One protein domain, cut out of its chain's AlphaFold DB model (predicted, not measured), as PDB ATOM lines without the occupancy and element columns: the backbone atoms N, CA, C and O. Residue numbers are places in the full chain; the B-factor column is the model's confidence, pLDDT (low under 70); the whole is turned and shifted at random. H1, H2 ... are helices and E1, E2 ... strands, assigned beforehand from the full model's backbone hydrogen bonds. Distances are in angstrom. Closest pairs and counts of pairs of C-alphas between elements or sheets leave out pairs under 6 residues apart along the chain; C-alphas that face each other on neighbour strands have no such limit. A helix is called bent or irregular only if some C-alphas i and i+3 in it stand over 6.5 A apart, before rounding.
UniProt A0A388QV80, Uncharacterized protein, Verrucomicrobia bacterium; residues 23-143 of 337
ATOM      1  N   GLU A  23     -18.225  -3.802  18.968       71.38
ATOM      2  CA  GLU A  23     -17.998  -5.164  19.451       71.38
ATOM      3  C   GLU A  23     -19.336  -5.873  19.705       71.38
ATOM      4  O   GLU A  23     -20.297  -5.244  20.160       71.38
ATOM      5  N   PRO A  24     -19.445  -7.180  19.405       73.38
ATOM      6  CA  PRO A  24     -20.630  -7.941  19.761       73.38
ATOM      7  C   PRO A  24     -20.765  -8.037  21.288       73.38
ATOM      8  O   PRO A  24     -19.797  -8.301  22.005       73.38
ATOM      9  N   ALA A  25     -21.987  -7.865  21.789       74.44
ATOM     10  CA  ALA A  25     -22.315  -8.013  23.203       74.44
ATOM     11  C   ALA A  25     -23.406  -9.072  23.414       74.44
ATOM     12  O   ALA A  25     -24.502  -8.977  22.851       74.44
ATOM     13  N   GLU A  26     -23.129 -10.064  24.269       78.00
ATOM     14  CA  GLU A  26     -24.138 -11.023  24.728       78.00
ATOM     15  C   GLU A  26     -25.143 -10.329  25.658       78.00
ATOM     16  O   GLU A  26     -24.833  -9.927  26.783       78.00
ATOM     17  N   GLY A  27     -26.380 -10.177  25.190       77.38
ATOM     18  CA  GLY A  27     -27.329  -9.255  25.798       77.38
ATOM     19  C   GLY A  27     -28.082  -9.779  27.020       77.38
ATOM     20  O   GLY A  27     -28.651  -8.973  27.752       77.38
ATOM     21  N   ARG A  28     -28.077 -11.090  27.311       81.94
ATOM     22  CA  ARG A  28     -28.898 -11.665  28.404       81.94
ATOM     23  C   ARG A  28     -28.586 -11.079  29.784       81.94
ATOM     24  O   ARG A  28     -29.487 -10.933  30.599       81.94
ATOM     25  N   ARG A  29     -27.325 -10.724  30.057       84.88
ATOM     26  CA  ARG A  29     -26.922 -10.094  31.334       84.88
ATOM     27  C   ARG A  29     -27.184  -8.584  31.364       84.88
ATOM     28  O   ARG A  29     -27.279  -7.988  32.440       84.88
ATOM     29  N   ILE A  30     -27.322  -7.983  30.187       89.31
ATOM     30  CA  ILE A  30     -27.410  -6.540  29.971       89.31
ATOM     31  C   ILE A  30     -28.864  -6.072  30.034       89.31
ATOM     32  O   ILE A  30     -29.154  -5.101  30.732       89.31
ATOM     33  N   VAL A  31     -29.777  -6.782  29.369       94.44
ATOM     34  CA  VAL A  31     -31.202  -6.424  29.341       94.44
ATOM     35  C   VAL A  31     -31.815  -6.506  30.738       94.44
ATOM     36  O   VAL A  31     -31.351  -7.255  31.608       94.44
ATOM     37  N   PHE A  32     -32.825  -5.683  30.992       95.19
ATOM     38  CA  PHE A  32     -33.436  -5.561  32.314       95.19
ATOM     39  C   PHE A  32     -34.431  -6.685  32.572       95.19
ATOM     40  O   PHE A  32     -34.510  -7.172  33.696       95.19
ATOM     41  N   SER A  33     -35.128  -7.106  31.515       93.88
ATOM     42  CA  SER A  33     -36.177  -8.126  31.534       93.88
ATOM     43  C   SER A  33     -35.872  -9.267  30.553       93.88
ATOM     44  O   SER A  33     -36.496  -9.331  29.487       93.88
ATOM     45  N   PRO A  34     -34.910 -10.166  30.846       93.50
ATOM     46  CA  PRO A  34     -34.604 -11.311  29.984       93.50
ATOM     47  C   PRO A  34     -35.838 -12.155  29.626       93.50
ATOM     48  O   PRO A  34     -35.965 -12.611  28.495       93.50
ATOM     49  N   GLU A  35     -36.795 -12.275  30.547       94.44
ATOM     50  CA  GLU A  35     -38.049 -13.009  30.367       94.44
ATOM     51  C   GLU A  35     -38.909 -12.465  29.215       94.44
ATOM     52  O   GLU A  35     -39.566 -13.232  28.513       94.44
ATOM     53  N   LYS A  36     -38.879 -11.147  28.965       94.94
ATOM     54  CA  LYS A  36     -39.612 -10.529  27.847       94.94
ATOM     55  C   LYS A  36     -38.988 -10.884  26.501       94.94
ATOM     56  O   LYS A  36     -39.705 -11.076  25.523       94.94
ATOM     57  N   TRP A  37     -37.660 -10.996  26.457       94.88
ATOM     58  CA  TRP A  37     -36.928 -11.421  25.265       94.88
ATOM     59  C   TRP A  37     -37.176 -12.895  24.952       94.88
ATOM     60  O   TRP A  37     -37.437 -13.247  23.803       94.88
ATOM     61  N   GLU A  38     -37.177 -13.739  25.984       94.25
ATOM     62  CA  GLU A  38     -37.512 -15.159  25.866       94.25
ATOM     63  C   GLU A  38     -38.952 -15.371  25.386       94.25
ATOM     64  O   GLU A  38     -39.169 -16.118  24.433       94.25
ATOM     65  N   ALA A  39     -39.925 -14.666  25.973       95.50
ATOM     66  CA  ALA A  39     -41.328 -14.738  25.559       95.50
ATOM     67  C   ALA A  39     -41.542 -14.278  24.107       95.50
ATOM     68  O   ALA A  39     -42.377 -14.836  23.399       95.50
ATOM     69  N   ALA A  40     -40.772 -13.286  23.651       95.31
ATOM     70  CA  ALA A  40     -40.789 -12.827  22.264       95.31
ATOM     71  C   ALA A  40     -40.016 -13.751  21.304       95.31
ATOM     72  O   ALA A  40     -40.046 -13.520  20.097       95.31
ATOM     73  N   GLN A  41     -39.314 -14.769  21.818       95.50
ATOM     74  CA  GLN A  41     -38.424 -15.649  21.054       95.50
ATOM     75  C   GLN A  41     -37.343 -14.873  20.281       95.50
ATOM     76  O   GLN A  41     -36.949 -15.252  19.178       95.50
ATOM     77  N   VAL A  42     -36.847 -13.780  20.872       92.75
ATOM     78  CA  VAL A  42     -35.788 -12.939  20.302       92.75
ATOM     79  C   VAL A  42     -34.534 -13.067  21.157       92.75
ATOM     80  O   VAL A  42     -34.558 -12.835  22.364       92.75
ATOM     81  N   GLU A  43     -33.408 -13.404  20.535       92.00
ATOM     82  CA  GLU A  43     -32.122 -13.427  21.227       92.00
ATOM     83  C   GLU A  43     -31.577 -11.996  21.396       92.00
ATOM     84  O   GLU A  43     -31.464 -11.266  20.406       92.00
ATOM     85  N   PRO A  44     -31.210 -11.569  22.619       93.44
ATOM     86  CA  PRO A  44     -30.655 -10.240  22.836       93.44
ATOM     87  C   PRO A  44     -29.201 -10.192  22.356       93.44
ATOM     88  O   PRO A  44     -28.282 -10.604  23.067       93.44
ATOM     89  N   ARG A  45     -28.995  -9.681  21.141       93.38
ATOM     90  CA  ARG A  45     -27.677  -9.417  20.549       93.38
ATOM     91  C   ARG A  45     -27.548  -7.941  20.214       93.38
ATOM     92  O   ARG A  45     -28.456  -7.372  19.607       93.38
ATOM     93  N   PHE A  46     -26.414  -7.353  20.580       95.62
ATOM     94  CA  PHE A  46     -26.157  -5.933  20.374       95.62
ATOM     95  C   PHE A  46     -24.779  -5.679  19.759       95.62
ATOM     96  O   PHE A  46     -23.833  -6.428  19.999       95.62
ATOM     97  N   GLU A  47     -24.693  -4.592  19.001       95.69
ATOM     98  CA  GLU A  47     -23.469  -3.856  18.704       95.69
ATOM     99  C   GLU A  47     -23.222  -2.875  19.849       95.69
ATOM    100  O   GLU A  47     -24.089  -2.058  20.177       95.69
ATOM    101  N   ALA A  48     -22.060  -2.978  20.484       95.94
ATOM    102  CA  ALA A  48     -21.635  -2.039  21.504       95.94
ATOM    103  C   ALA A  48     -20.848  -0.896  20.876       95.94
ATOM    104  O   ALA A  48     -19.914  -1.150  20.132       95.94
ATOM    105  N   TRP A  49     -21.203   0.337  21.223       96.62
ATOM    106  CA  TRP A  49     -20.494   1.558  20.872       96.62
ATOM    107  C   TRP A  49     -19.995   2.193  22.164       96.62
ATOM    108  O   TRP A  49     -20.786   2.459  23.072       96.62
ATOM    109  N   THR A  50     -18.697   2.455  22.254       95.75
ATOM    110  CA  THR A  50     -18.073   2.891  23.509       95.75
ATOM    111  C   THR A  50     -17.749   4.384  23.484       95.75
ATOM    112  O   THR A  50     -17.069   4.856  22.574       95.75
ATOM    113  N   GLY A  51     -18.253   5.121  24.477       95.44
ATOM    114  CA  GLY A  51     -17.940   6.528  24.732       95.44
ATOM    115  C   GLY A  51     -16.875   6.710  25.818       95.44
ATOM    116  O   GLY A  51     -16.076   5.819  26.098       95.44
ATOM    117  N   ARG A  52     -16.860   7.887  26.448       96.00
ATOM    118  CA  ARG A  52     -15.954   8.227  27.559       96.00
ATOM    119  C   ARG A  52     -16.422   7.659  28.896       96.00
ATOM    120  O   ARG A  52     -15.584   7.266  29.703       96.00
ATOM    121  N   HIS A  53     -17.731   7.651  29.150       97.31
ATOM    122  CA  HIS A  53     -18.312   7.176  30.414       97.31
ATOM    123  C   HIS A  53     -19.331   6.058  30.222       97.31
ATOM    124  O   HIS A  53     -19.615   5.337  31.177       97.31
ATOM    125  N   LEU A  54     -19.903   5.941  29.024       97.50
ATOM    126  CA  LEU A  54     -21.033   5.070  28.733       97.50
ATOM    127  C   LEU A  54     -20.770   4.171  27.523       97.50
ATOM    128  O   LEU A  54     -20.082   4.561  26.583       97.50
ATOM    129  N   SER A  55     -21.426   3.011  27.519       97.44
ATOM    130  CA  SER A  55     -21.563   2.154  26.338       97.44
ATOM    131  C   SER A  55     -22.997   2.216  25.818       97.44
ATOM    132  O   SER A  55     -23.940   1.876  26.538       97.44
ATOM    133  N   LEU A  56     -23.176   2.636  24.567       97.94
ATOM    134  CA  LEU A  56     -24.451   2.585  23.857       97.94
ATOM    135  C   LEU A  56     -24.556   1.229  23.160       97.94
ATOM    136  O   LEU A  56     -23.695   0.876  22.365       97.94
ATOM    137  N   LEU A  57     -25.603   0.468  23.448       97.88
ATOM    138  CA  LEU A  57     -25.815  -0.860  22.883       97.88
ATOM    139  C   LEU A  57     -27.007  -0.820  21.933       97.88
ATOM    140  O   LEU A  57     -28.109  -0.453  22.343       97.88
ATOM    141  N   THR A  58     -26.794  -1.186  20.673       97.81
ATOM    142  CA  THR A  58     -27.810  -1.090  19.615       97.81
ATOM    143  C   THR A  58     -28.001  -2.421  18.910       97.81
ATOM    144  O   THR A  58     -27.139  -3.289  18.949       97.81
ATOM    145  N   LEU A  59     -29.130  -2.609  18.239       95.75
ATOM    146  CA  LEU A  59     -29.372  -3.774  17.403       95.75
ATOM    147  C   LEU A  59     -28.414  -3.751  16.201       95.75
ATOM    148  O   LEU A  59     -28.214  -2.673  15.628       95.75
ATOM    149  N   PRO A  60     -27.874  -4.912  15.786       94.19
ATOM    150  CA  PRO A  60     -26.901  -4.971  14.707       94.19
ATOM    151  C   PRO A  60     -27.376  -4.327  13.403       94.19
ATOM    152  O   PRO A  60     -28.500  -4.576  12.951       94.19
ATOM    153  N   GLY A  61     -26.531  -3.486  12.803       93.75
ATOM    154  CA  GLY A  61     -26.789  -2.826  11.521       93.75
ATOM    155  C   GLY A  61     -27.929  -1.798  11.522       93.75
ATOM    156  O   GLY A  61     -28.348  -1.354  10.451       93.75
ATOM    157  N   LYS A  62     -28.472  -1.419  12.689       96.12
ATOM    158  CA  LYS A  62     -29.555  -0.418  12.793       96.12
ATOM    159  C   LYS A  62     -29.062   1.008  12.989       96.12
ATOM    160  O   LYS A  62     -29.845   1.941  12.816       96.12
ATOM    161  N   VAL A  63     -27.798   1.182  13.360       96.12
ATOM    162  CA  VAL A  63     -27.220   2.476  13.725       96.12
ATOM    163  C   VAL A  63     -25.938   2.689  12.940       96.12
ATOM    164  O   VAL A  63     -25.116   1.789  12.812       96.12
ATOM    165  N   THR A  64     -25.778   3.884  12.375       95.81
ATOM    166  CA  THR A  64     -24.539   4.263  11.688       95.81
ATOM    167  C   THR A  64     -23.507   4.767  12.700       95.81
ATOM    168  O   THR A  64     -23.898   5.320  13.732       95.81
ATOM    169  N   PRO A  65     -22.198   4.690  12.398       95.81
ATOM    170  CA  PRO A  65     -21.169   5.230  13.286       95.81
ATOM    171  C   PRO A  65     -21.388   6.700  13.665       95.81
ATOM    172  O   PRO A  65     -21.279   7.049  14.833       95.81
ATOM    173  N   ALA A  66     -21.789   7.548  12.712       96.25
ATOM    174  CA  ALA A  66     -22.052   8.967  12.969       96.25
ATOM    175  C   ALA A  66     -23.224   9.195  13.943       96.25
ATOM    176  O   ALA A  66     -23.178  10.103  14.776       96.25
ATOM    177  N   MET A  67     -24.271   8.369  13.852       97.00
ATOM    178  CA  MET A  67     -25.400   8.427  14.776       97.00
ATOM    179  C   MET A  67     -24.989   7.930  16.165       97.00
ATOM    180  O   MET A  67     -25.252   8.615  17.150       97.00
ATOM    181  N   ALA A  68     -24.308   6.784  16.254       96.81
ATOM    182  CA  ALA A  68     -23.816   6.260  17.526       96.81
ATOM    183  C   ALA A  68     -22.896   7.262  18.233       96.81
ATOM    184  O   ALA A  68     -23.090   7.548  19.413       96.81
ATOM    185  N   GLU A  69     -21.952   7.855  17.499       96.31
ATOM    186  CA  GLU A  69     -21.044   8.879  18.011       96.31
ATOM    187  C   GLU A  69     -21.814  10.108  18.518       96.31
ATOM    188  O   GLU A  69     -21.534  10.613  19.602       96.31
ATOM    189  N   HIS A  70     -22.836  10.570  17.786       96.75
ATOM    190  CA  HIS A  70     -23.690  11.669  18.243       96.75
ATOM    191  C   HIS A  70     -24.393  11.359  19.560       96.75
ATOM    192  O   HIS A  70     -24.272  12.134  20.509       96.75
ATOM    193  N   TYR A  71     -25.090  10.226  19.641       97.88
ATOM    194  CA  TYR A  71     -25.812   9.848  20.853       97.88
ATOM    195  C   TYR A  71     -24.871   9.637  22.038       97.88
ATOM    196  O   TYR A  71     -25.160  10.131  23.126       97.88
ATOM    197  N   LEU A  72     -23.732   8.971  21.833       97.31
ATOM    198  CA  LEU A  72     -22.723   8.776  22.872       97.31
ATOM    199  C   LEU A  72     -22.173  10.098  23.393       97.31
ATOM    200  O   LEU A  72     -22.153  10.296  24.603       97.31
ATOM    201  N   ARG A  73     -21.799  11.035  22.510       97.31
ATOM    202  CA  ARG A  73     -21.317  12.358  22.939       97.31
ATOM    203  C   ARG A  73     -22.350  13.075  23.808       97.31
ATOM    204  O   ARG A  73     -21.992  13.628  24.843       97.31
ATOM    205  N   GLN A  74     -23.621  13.055  23.406       98.25
ATOM    206  CA  GLN A  74     -24.701  13.684  24.169       98.25
ATOM    207  C   GLN A  74     -24.902  13.005  25.530       98.25
ATOM    208  O   GLN A  74     -24.933  13.684  26.556       98.25
ATOM    209  N   LEU A  75     -24.976  11.673  25.556       98.31
ATOM    210  CA  LEU A  75     -25.134  10.884  26.779       98.31
ATOM    211  C   LEU A  75     -23.949  11.059  27.743       98.31
ATOM    212  O   LEU A  75     -24.177  11.237  28.936       98.31
ATOM    213  N   ASP A  76     -22.711  11.075  27.243       98.31
ATOM    214  CA  ASP A  76     -21.503  11.319  28.041       98.31
ATOM    215  C   ASP A  76     -21.505  12.719  28.659       98.31
ATOM    216  O   ASP A  76     -21.205  12.869  29.841       98.31
ATOM    217  N   LEU A  77     -21.872  13.754  27.895       98.44
ATOM    218  CA  LEU A  77     -22.000  15.112  28.433       98.44
ATOM    219  C   LEU A  77     -23.123  15.204  29.478       98.44
ATOM    220  O   LEU A  77     -22.983  15.908  30.480       98.44
ATOM    221  N   GLY A  78     -24.222  14.472  29.275       98.44
ATOM    222  CA  GLY A  78     -25.279  14.317  30.273       98.44
ATOM    223  C   GLY A  78     -24.756  13.662  31.554       98.44
ATOM    224  O   GLY A  78     -24.962  14.191  32.643       98.44
ATOM    225  N   TRP A  79     -24.020  12.554  31.432       98.56
ATOM    226  CA  TRP A  79     -23.378  11.863  32.553       98.56
ATOM    227  C   TRP A  79     -22.420  12.778  33.325       98.56
ATOM    228  O   TRP A  79     -22.499  12.859  34.551       98.56
ATOM    229  N   GLU A  80     -21.552  13.507  32.620       98.62
ATOM    230  CA  GLU A  80     -20.641  14.497  33.209       98.62
ATOM    231  C   GLU A  80     -21.406  15.606  33.932       98.62
ATOM    232  O   GLU A  80     -21.055  15.962  35.056       98.62
ATOM    233  N   THR A  81     -22.488  16.106  33.329       98.69
ATOM    234  CA  THR A  81     -23.354  17.129  33.930       98.69
ATOM    235  C   THR A  81     -23.979  16.630  35.229       98.69
ATOM    236  O   THR A  81     -23.930  17.324  36.243       98.69
ATOM    237  N   TYR A  82     -24.534  15.418  35.245       98.62
ATOM    238  CA  TYR A  82     -25.067  14.838  36.473       98.62
ATOM    239  C   TYR A  82     -23.984  14.652  37.543       98.62
ATOM    240  O   TYR A  82     -24.209  15.004  38.702       98.62
ATOM    241  N   ALA A  83     -22.820  14.115  37.172       98.44
ATOM    242  CA  ALA A  83     -21.730  13.863  38.109       98.44
ATOM    243  C   ALA A  83     -21.185  15.161  38.727       98.44
ATOM    244  O   ALA A  83     -20.973  15.209  39.937       98.44
ATOM    245  N   ASP A  84     -21.016  16.214  37.922       98.56
ATOM    246  CA  ASP A  84     -20.592  17.542  38.380       98.56
ATOM    247  C   ASP A  84     -21.621  18.168  39.331       98.56
ATOM    248  O   ASP A  84     -21.297  18.541  40.458       98.56
ATOM    249  N   LEU A  85     -22.888  18.238  38.913       98.62
ATOM    250  CA  LEU A  85     -23.910  18.959  39.672       98.62
ATOM    251  C   LEU A  85     -24.345  18.230  40.942       98.62
ATOM    252  O   LEU A  85     -24.671  18.874  41.933       98.62
ATOM    253  N   THR A  86     -24.371  16.898  40.934       98.19
ATOM    254  CA  THR A  86     -24.760  16.121  42.122       98.19
ATOM    255  C   THR A  86     -23.580  15.792  43.033       98.19
ATOM    256  O   THR A  86     -23.797  15.418  44.186       98.19
ATOM    257  N   GLY A  87     -22.343  15.879  42.527       97.75
ATOM    258  CA  GLY A  87     -21.140  15.408  43.218       97.75
ATOM    259  C   GLY A  87     -21.137  13.897  43.481       97.75
ATOM    260  O   GLY A  87     -20.398  13.421  44.343       97.75
ATOM    261  N   ARG A  88     -21.998  13.129  42.801       95.88
ATOM    262  CA  ARG A  88     -22.226  11.698  43.038       95.88
ATOM    263  C   ARG A  88     -22.271  10.931  41.724       95.88
ATOM    264  O   ARG A  88     -22.512  11.493  40.663       95.88
ATOM    265  N   LYS A  89     -22.058   9.618  41.807       97.12
ATOM    266  CA  LYS A  89     -22.252   8.667  40.707       97.12
ATOM    267  C   LYS A  89     -23.209   7.560  41.164       97.12
ATOM    268  O   LYS A  89     -23.222   7.250  42.358       97.12
ATOM    269  N   PRO A  90     -24.009   6.976  40.257       97.62
ATOM    270  CA  PRO A  90     -24.836   5.821  40.586       97.62
ATOM    271  C   PRO A  90     -23.988   4.616  41.008       97.62
ATOM    272  O   PRO A  90     -22.827   4.486  40.610       97.62
ATOM    273  N   ALA A  91     -24.597   3.695  41.753       97.31
ATOM    274  CA  ALA A  91     -24.022   2.375  41.970       97.31
ATOM    275  C   ALA A  91     -23.875   1.632  40.634       97.31
ATOM    276  O   ALA A  91     -24.697   1.773  39.729       97.31
ATOM    277  N   THR A  92     -22.833   0.821  40.506       95.12
ATOM    278  CA  THR A  92     -22.647  -0.034  39.330       95.12
ATOM    279  C   THR A  92     -23.745  -1.094  39.271       95.12
ATOM    280  O   THR A  92     -23.961  -1.800  40.254       95.12
ATOM    281  N   PHE A  93     -24.414  -1.226  38.122       95.62
ATOM    282  CA  PHE A  93     -25.380  -2.301  37.908       95.62
ATOM    283  C   PHE A  93     -25.306  -2.910  36.503       95.62
ATOM    284  O   PHE A  93     -24.677  -3.953  36.339       95.62
ATOM    285  N   LYS A  94     -25.899  -2.293  35.475       95.81
ATOM    286  CA  LYS A  94     -25.781  -2.793  34.094       95.81
ATOM    287  C   LYS A  94     -24.566  -2.182  33.418       95.81
ATOM    288  O   LYS A  94     -24.450  -0.956  33.356       95.81
ATOM    289  N   GLN A  95     -23.661  -3.048  32.961       95.12
ATOM    290  CA  GLN A  95     -22.387  -2.656  32.373       95.12
ATOM    291  C   GLN A  95     -21.987  -3.531  31.185       95.12
ATOM    292  O   GLN A  95     -22.328  -4.712  31.120       95.12
ATOM    293  N   TYR A  96     -21.198  -2.941  30.294       94.31
ATOM    294  CA  TYR A  96     -20.462  -3.608  29.230       94.31
ATOM    295  C   TYR A  96     -19.026  -3.083  29.248       94.31
ATOM    296  O   TYR A  96     -18.827  -1.872  29.309       94.31
ATOM    297  N   ALA A  97     -18.038  -3.982  29.262       91.69
ATOM    298  CA  ALA A  97     -16.618  -3.632  29.384       91.69
ATOM    299  C   ALA A  97     -16.306  -2.672  30.562       91.69
ATOM    300  O   ALA A  97     -15.479  -1.773  30.456       91.69
ATOM    301  N   GLY A  98     -17.002  -2.840  31.695       92.62
ATOM    302  CA  GLY A  98     -16.842  -1.995  32.888       92.62
ATOM    303  C   GLY A  98     -17.517  -0.618  32.810       92.62
ATOM    304  O   GLY A  98     -17.463   0.132  33.784       92.62
ATOM    305  N   MET A  99     -18.187  -0.288  31.703       95.31
ATOM    306  CA  MET A  99     -18.909   0.973  31.534       95.31
ATOM    307  C   MET A  99     -20.416   0.774  31.678       95.31
ATOM    308  O   MET A  99     -20.952  -0.199  31.141       95.31
ATOM    309  N   PRO A 100     -21.129   1.678  32.370       97.00
ATOM    310  CA  PRO A 100     -22.583   1.692  32.383       97.00
ATOM    311  C   PRO A 100     -23.204   1.665  30.988       97.00
ATOM    312  O   PRO A 100     -22.724   2.329  30.069       97.00
ATOM    313  N   THR A 101     -24.297   0.921  30.841       97.69
ATOM    314  CA  THR A 101     -24.952   0.749  29.541       97.69
ATOM    315  C   THR A 101     -26.144   1.676  29.351       97.69
ATOM    316  O   THR A 101     -26.953   1.887  30.254       97.69
ATOM    317  N   VAL A 102     -26.296   2.162  28.124       98.38
ATOM    318  CA  VAL A 102     -27.549   2.681  27.576       98.38
ATOM    319  C   VAL A 102     -27.931   1.754  26.429       98.38
ATOM    320  O   VAL A 102     -27.212   1.663  25.443       98.38
ATOM    321  N   THR A 103     -29.027   1.016  26.558       98.25
ATOM    322  CA  THR A 103     -29.398  -0.056  25.624       98.25
ATOM    323  C   THR A 103     -30.630   0.339  24.827       98.25
ATOM    324  O   THR A 103     -31.716   0.485  25.382       98.25
ATOM    325  N   ALA A 104     -30.492   0.502  23.517       98.00
ATOM    326  CA  ALA A 104     -31.618   0.720  22.621       98.00
ATOM    327  C   ALA A 104     -32.325  -0.619  22.351       98.00
ATOM    328  O   ALA A 104     -31.821  -1.462  21.601       98.00
ATOM    329  N   VAL A 105     -33.489  -0.817  22.974       97.38
ATOM    330  CA  VAL A 105     -34.292  -2.045  22.860       97.38
ATOM    331  C   VAL A 105     -35.299  -1.938  21.704       97.38
ATOM    332  O   VAL A 105     -35.625  -0.823  21.298       97.38
ATOM    333  N   PRO A 106     -35.801  -3.061  21.149       96.38
ATOM    334  CA  PRO A 106     -36.598  -3.030  19.922       96.38
ATOM    335  C   PRO A 106     -37.884  -2.204  20.017       96.38
ATOM    336  O   PRO A 106     -38.261  -1.562  19.045       96.38
ATOM    337  N   SER A 107     -38.574  -2.252  21.159       96.69
ATOM    338  CA  SER A 107     -39.850  -1.566  21.367       96.69
ATOM    339  C   SER A 107     -40.207  -1.490  22.863       96.69
ATOM    340  O   SER A 107     -39.557  -2.146  23.691       96.69
ATOM    341  N   PRO A 108     -41.277  -0.757  23.241       96.88
ATOM    342  CA  PRO A 108     -41.721  -0.663  24.632       96.88
ATOM    343  C   PRO A 108     -42.073  -2.003  25.285       96.88
ATOM    344  O   PRO A 108     -42.012  -2.114  26.508       96.88
ATOM    345  N   SER A 109     -42.401  -3.039  24.502       96.38
ATOM    346  CA  SER A 109     -42.733  -4.363  25.043       96.38
ATOM    347  C   SER A 109     -41.537  -5.083  25.664       96.38
ATOM    348  O   SER A 109     -41.750  -6.058  26.373       96.38
ATOM    349  N   PHE A 110     -40.304  -4.618  25.430       96.00
ATOM    350  CA  PHE A 110     -39.078  -5.198  25.993       96.00
ATOM    351  C   PHE A 110     -38.604  -4.504  27.276       96.00
ATOM    352  O   PHE A 110     -37.720  -5.023  27.948       96.00
ATOM    353  N   THR A 111     -39.202  -3.369  27.653       95.81
ATOM    354  CA  THR A 111     -38.779  -2.567  28.813       95.81
ATOM    355  C   THR A 111     -39.979  -2.063  29.625       95.81
ATOM    356  O   THR A 111     -41.082  -2.600  29.494       95.81
ATOM    357  N   CYS A 112     -39.788  -1.102  30.534       92.06
ATOM    358  CA  CYS A 112     -40.841  -0.561  31.401       92.06
ATOM    359  C   CYS A 112     -41.629   0.631  30.805       92.06
ATOM    360  O   CYS A 112     -42.278   1.371  31.543       92.06
ATOM    361  N   GLY A 113     -41.625   0.798  29.475       93.31
ATOM    362  CA  GLY A 113     -42.325   1.874  28.764       93.31
ATOM    363  C   GLY A 113     -41.492   2.448  27.618       93.31
ATOM    364  O   GLY A 113     -40.875   1.703  26.866       93.31
ATOM    365  N   ALA A 114     -41.473   3.777  27.480       94.56
ATOM    366  CA  ALA A 114     -40.644   4.484  26.494       94.56
ATOM    367  C   ALA A 114     -39.134   4.402  26.798       94.56
ATOM    368  O   ALA A 114     -38.297   4.410  25.892       94.56
ATOM    369  N   GLY A 115     -38.801   4.307  28.080       96.19
ATOM    370  CA  GLY A 115     -37.460   4.116  28.596       96.19
ATOM    371  C   GLY A 115     -37.526   3.549  30.008       96.19
ATOM    372  O   GLY A 115     -38.602   3.481  30.609       96.19
ATOM    373  N   CYS A 116     -36.384   3.087  30.501       96.88
ATOM    374  CA  CYS A 116     -36.267   2.559  31.849       96.88
ATOM    375  C   CYS A 116     -34.866   2.811  32.398       96.88
ATOM    376  O   CYS A 116     -33.883   2.398  31.789       96.88
ATOM    377  N   GLY A 117     -34.770   3.438  33.565       96.75
ATOM    378  CA  GLY A 117     -33.537   3.572  34.335       96.75
ATOM    379  C   GLY A 117     -33.735   3.130  35.783       96.75
ATOM    380  O   GLY A 117     -34.775   3.387  36.398       96.75
ATOM    381  N   PHE A 118     -32.723   2.482  36.361       94.75
ATOM    382  CA  PHE A 118     -32.743   2.106  37.776       94.75
ATOM    383  C   PHE A 118     -32.458   3.307  38.665       94.75
ATOM    384  O   PHE A 118     -31.535   4.070  38.408       94.75
ATOM    385  N   VAL A 119     -33.235   3.471  39.736       96.88
ATOM    386  CA  VAL A 119     -33.017   4.562  40.691       96.88
ATOM    387  C   VAL A 119     -31.723   4.324  41.468       96.88
ATOM    388  O   VAL A 119     -31.577   3.290  42.118       96.88
ATOM    389  N   GLY A 120     -30.779   5.263  41.396       97.25
ATOM    390  CA  GLY A 120     -29.515   5.198  42.140       97.25
ATOM    391  C   GLY A 120     -28.490   4.185  41.613       97.25
ATOM    392  O   GLY A 120     -27.429   4.039  42.217       97.25
ATOM    393  N   SER A 121     -28.787   3.477  40.520       97.50
ATOM    394  CA  SER A 121     -27.932   2.430  39.942       97.50
ATOM    395  C   SER A 121     -27.800   2.598  38.434       97.50
ATOM    396  O   SER A 121     -28.697   3.135  37.798       97.50
ATOM    397  N   SER A 122     -26.683   2.162  37.861       97.25
ATOM    398  CA  SER A 122     -26.330   2.407  36.468       97.25
ATOM    399  C   SER A 122     -27.064   1.473  35.505       97.25
ATOM    400  O   SER A 122     -27.242   0.286  35.784       97.25
ATOM    401  N   GLY A 123     -27.438   1.986  34.340       97.25
ATOM    402  CA  GLY A 123     -28.120   1.214  33.311       97.25
ATOM    403  C   GLY A 123     -29.382   1.917  32.853       97.25
ATOM    404  O   GLY A 123     -30.217   2.304  33.681       97.25
ATOM    405  N   VAL A 124     -29.543   2.005  31.535       98.44
ATOM    406  CA  VAL A 124     -30.732   2.545  30.872       98.44
ATOM    407  C   VAL A 124     -31.164   1.635  29.720       98.44
ATOM    408  O   VAL A 124     -30.320   1.107  28.999       98.44
ATOM    409  N   GLU A 125     -32.471   1.503  29.506       98.38
ATOM    410  CA  GLU A 125     -33.077   0.986  28.277       98.38
ATOM    411  C   GLU A 125     -33.895   2.083  27.579       98.38
ATOM    412  O   GLU A 125     -34.639   2.818  28.228       98.38
ATOM    413  N   LEU A 126     -33.770   2.193  26.255       98.31
ATOM    414  CA  LEU A 126     -34.454   3.175  25.410       98.31
ATOM    415  C   LEU A 126     -35.286   2.440  24.355       98.31
ATOM    416  O   LEU A 126     -34.735   1.867  23.419       98.31
ATOM    417  N   ALA A 127     -36.609   2.459  24.492       97.75
ATOM    418  CA  ALA A 127     -37.516   1.730  23.601       97.75
ATOM    419  C   ALA A 127     -38.033   2.551  22.415       97.75
ATOM    420  O   ALA A 127     -38.541   1.979  21.456       97.75
ATOM    421  N   LEU A 128     -37.922   3.881  22.466       97.50
ATOM    422  CA  LEU A 128     -38.310   4.763  21.359       97.50
ATOM    423  C   LEU A 128     -37.154   5.062  20.396       97.50
ATOM    424  O   LEU A 128     -37.347   5.784  19.421       97.50
ATOM    425  N   PHE A 129     -35.978   4.477  20.636       97.94
ATOM    426  CA  PHE A 129     -34.763   4.782  19.892       97.94
ATOM    427  C   PHE A 129     -34.938   4.540  18.388       97.94
ATOM    428  O   PHE A 129     -34.821   5.468  17.589       97.94
ATOM    429  N   TYR A 130     -35.303   3.318  17.987       97.50
ATOM    430  CA  TYR A 130     -35.481   2.991  16.567       97.50
ATOM    431  C   TYR A 130     -36.746   3.613  15.979       97.50
ATOM    432  O   TYR A 130     -36.715   4.112  14.857       97.50
ATOM    433  N   ASP A 131     -37.839   3.636  16.740       95.00
ATOM    434  CA  ASP A 131     -39.131   4.080  16.225       95.00
ATOM    435  C   ASP A 131     -39.265   5.594  16.157       95.00
ATOM    436  O   ASP A 131     -40.046   6.085  15.356       95.00
ATOM    437  N   ARG A 132     -38.550   6.376  16.961       96.62
ATOM    438  CA  ARG A 132     -38.684   7.838  16.988       96.62
ATOM    439  C   ARG A 132     -37.336   8.514  16.849       96.62
ATOM    440  O   ARG A 132     -37.143   9.281  15.910       96.62
ATOM    441  N   ASP A 133     -36.407   8.202  17.737       96.75
ATOM    442  CA  ASP A 133     -35.241   9.057  17.927       96.75
ATOM    443  C   ASP A 133     -34.269   9.001  16.732       96.75
ATOM    444  O   ASP A 133     -33.693  10.017  16.338       96.75
ATOM    445  N   THR A 134     -34.144   7.843  16.069       96.38
ATOM    446  CA  THR A 134     -33.385   7.727  14.808       96.38
ATOM    447  C   THR A 134     -34.010   8.563  13.685       96.38
ATOM    448  O   THR A 134     -33.288   9.216  12.932       96.38
ATOM    449  N   ARG A 135     -35.347   8.604  13.582       96.19
ATOM    450  CA  ARG A 135     -36.067   9.409  12.577       96.19
ATOM    451  C   ARG A 135     -35.905  10.898  12.844       96.19
ATOM    452  O   ARG A 135     -35.703  11.671  11.909       96.19
ATOM    453  N   ASP A 136     -35.978  11.285  14.109       96.38
ATOM    454  CA  ASP A 136     -35.777  12.661  14.547       96.38
ATOM    455  C   ASP A 136     -34.346  13.128  14.270       96.38
ATOM    456  O   ASP A 136     -34.156  14.218  13.732       96.38
ATOM    457  N   TRP A 137     -33.352  12.270  14.509       96.44
ATOM    458  CA  TRP A 137     -31.959  12.545  14.153       96.44
ATOM    459  C   TRP A 137     -31.752  12.685  12.640       96.44
ATOM    460  O   TRP A 137     -31.054  13.590  12.194       96.44
ATOM    461  N   VAL A 138     -32.389  11.842  11.820       96.56
ATOM    462  CA  VAL A 138     -32.316  11.976  10.351       96.56
ATOM    463  C   VAL A 138     -32.898  13.314   9.884       96.56
ATOM    464  O   VAL A 138     -32.366  13.928   8.963       96.56
ATOM    465  N   ARG A 139     -33.977  13.789  10.519       96.75
ATOM    466  CA  ARG A 139     -34.584  15.097  10.217       96.75
ATOM    467  C   ARG A 139     -33.728  16.261  10.708       96.75
ATOM    468  O   ARG A 139     -33.688  17.300  10.057       96.75
ATOM    469  N   ASN A 140     -33.085  16.097  11.858       97.12
ATOM    470  CA  ASN A 140     -32.205  17.087  12.451       97.12
ATOM    471  C   ASN A 140     -31.058  16.385  13.202       97.12
ATOM    472  O   ASN A 140     -31.249  15.972  14.347       97.12
ATOM    473  N   PRO A 141     -29.849  16.309  12.618       95.44
ATOM    474  CA  PRO A 141     -28.710  15.631  13.244       95.44
ATOM    475  C   PRO A 141     -28.214  16.263  14.553       95.44
ATOM    476  O   PRO A 141     -27.384  15.670  15.236       95.44
ATOM    477  N   GLN A 142     -28.699  17.458  14.910       95.12
ATOM    478  CA  GLN A 142     -28.433  18.106  16.199       95.12
ATOM    479  C   GLN A 142     -29.486  17.769  17.264       95.12
ATOM    480  O   GLN A 142     -29.314  18.130  18.430       95.12
ATOM    481  N   ALA A 143     -30.579  17.100  16.883       96.38
ATOM    482  CA  ALA A 143     -31.614  16.686  17.814       96.38
ATOM    483  C   ALA A 143     -31.112  15.584  18.746       96.38
ATOM    484  O   ALA A 143     -30.329  14.707  18.362       96.38
TER     485      ALA A 143
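AT A GLANCE: This is residues 23 to 143 of the 337 residues of an uncharacterized protein of Verrucomicrobia bacterium (UniProt A0A388QV80). A strongly twisted wall of six strands has one long helix, H2, crossing slantwise over one of its faces and packing on E2 and E3 with its residues 65 to 76, while no named helix covers the other face. The short helix H1 lies off the sheet, far from the mean of the C-alphas, while H3 follows E6 and only grazes the sheet. The printed part has 121 residues with three named helices and six named strands, in the order E1 H1 E2 E3 H2 E4 E5 E6 H3; the sheet, E1 E2 E3 E4 E6 E5, is mixed, and so is the class, helices and strands. The whole is compact, with a radius of gyration of the C-alphas of 13.8 A and spans of 41 by 34 by 27 A.

HOW THE PARTS SIT: The sheet runs E1, residues 23 to 26, E2, residues 45 to 50, E3, residues 55 to 58, E4, residues 99 to 104, E6, residues 124 to 126, and E5, residues 115 to 117. E1 and E2 are antiparallel, with N 25 and O 46 at 2.9 A. E2 and E3 form a hairpin, with N 49 and O 56 at 2.8 A. E3 and E4 are parallel, with N 57 and O 102 at 2.8 A. E4 and E6 are parallel, with N 103 and O 124 at 2.8 A. E5 and E6 form a hairpin, with N 125 and O 116 at 2.8 A. H2, residues 65 to 86, is on one face of the sheet, making two layers, a helix layer over a strand layer, at a height over the sheet of 7.5 A. It lies over E2 and E3, at 54 degrees to E2 on the local plane; its closest C-alphas to E3 are those of Leu 72 and Leu 56, 6.5 A apart. E3, H2 and E4 form a strand-helix-strand unit, two parallel neighbour strands with a helix between, and its crossover is left-handed. H3, residues 129 to 139, only grazes the sheet with residues 129 to 133. It is close to but not clearly touching H2, about perpendicular at 76 degrees, the closest C-alphas being those of Met 67 and Trp 137, 7.8 A apart. H1, residues 34 to 39, is not on the sheet and is apart from H2 and H3. In H1 and H2 every O i to N i+4 pair is within hydrogen-bond range, in H3 5 of 7.

IN THESE COORDINATES: E1 begins at C-alpha 23, (-17.998, -5.164, 19.451), and spans 10.0 A. H2 is 31.0 A long, from C-alpha 65 at (-21.169, 5.230, 13.286). E2 spans 15.9 A and E4 15.5 A. H3, 14.1 A long, ends at C-alpha 139, (-34.584, 15.097, 10.217); it is only just irregular, with C-alphas 131 and 134 7.0 A apart.

THE WHOLE: The C-alphas farthest apart are those of Gln 41 and Leu 85, at 41.9 A. The printed part has no cut. The link from H2 to E4, residues 87 to 98, is long. The mean pLDDT of the printed part is 95.2, that of E1 is 74, and no printed residue is under 70.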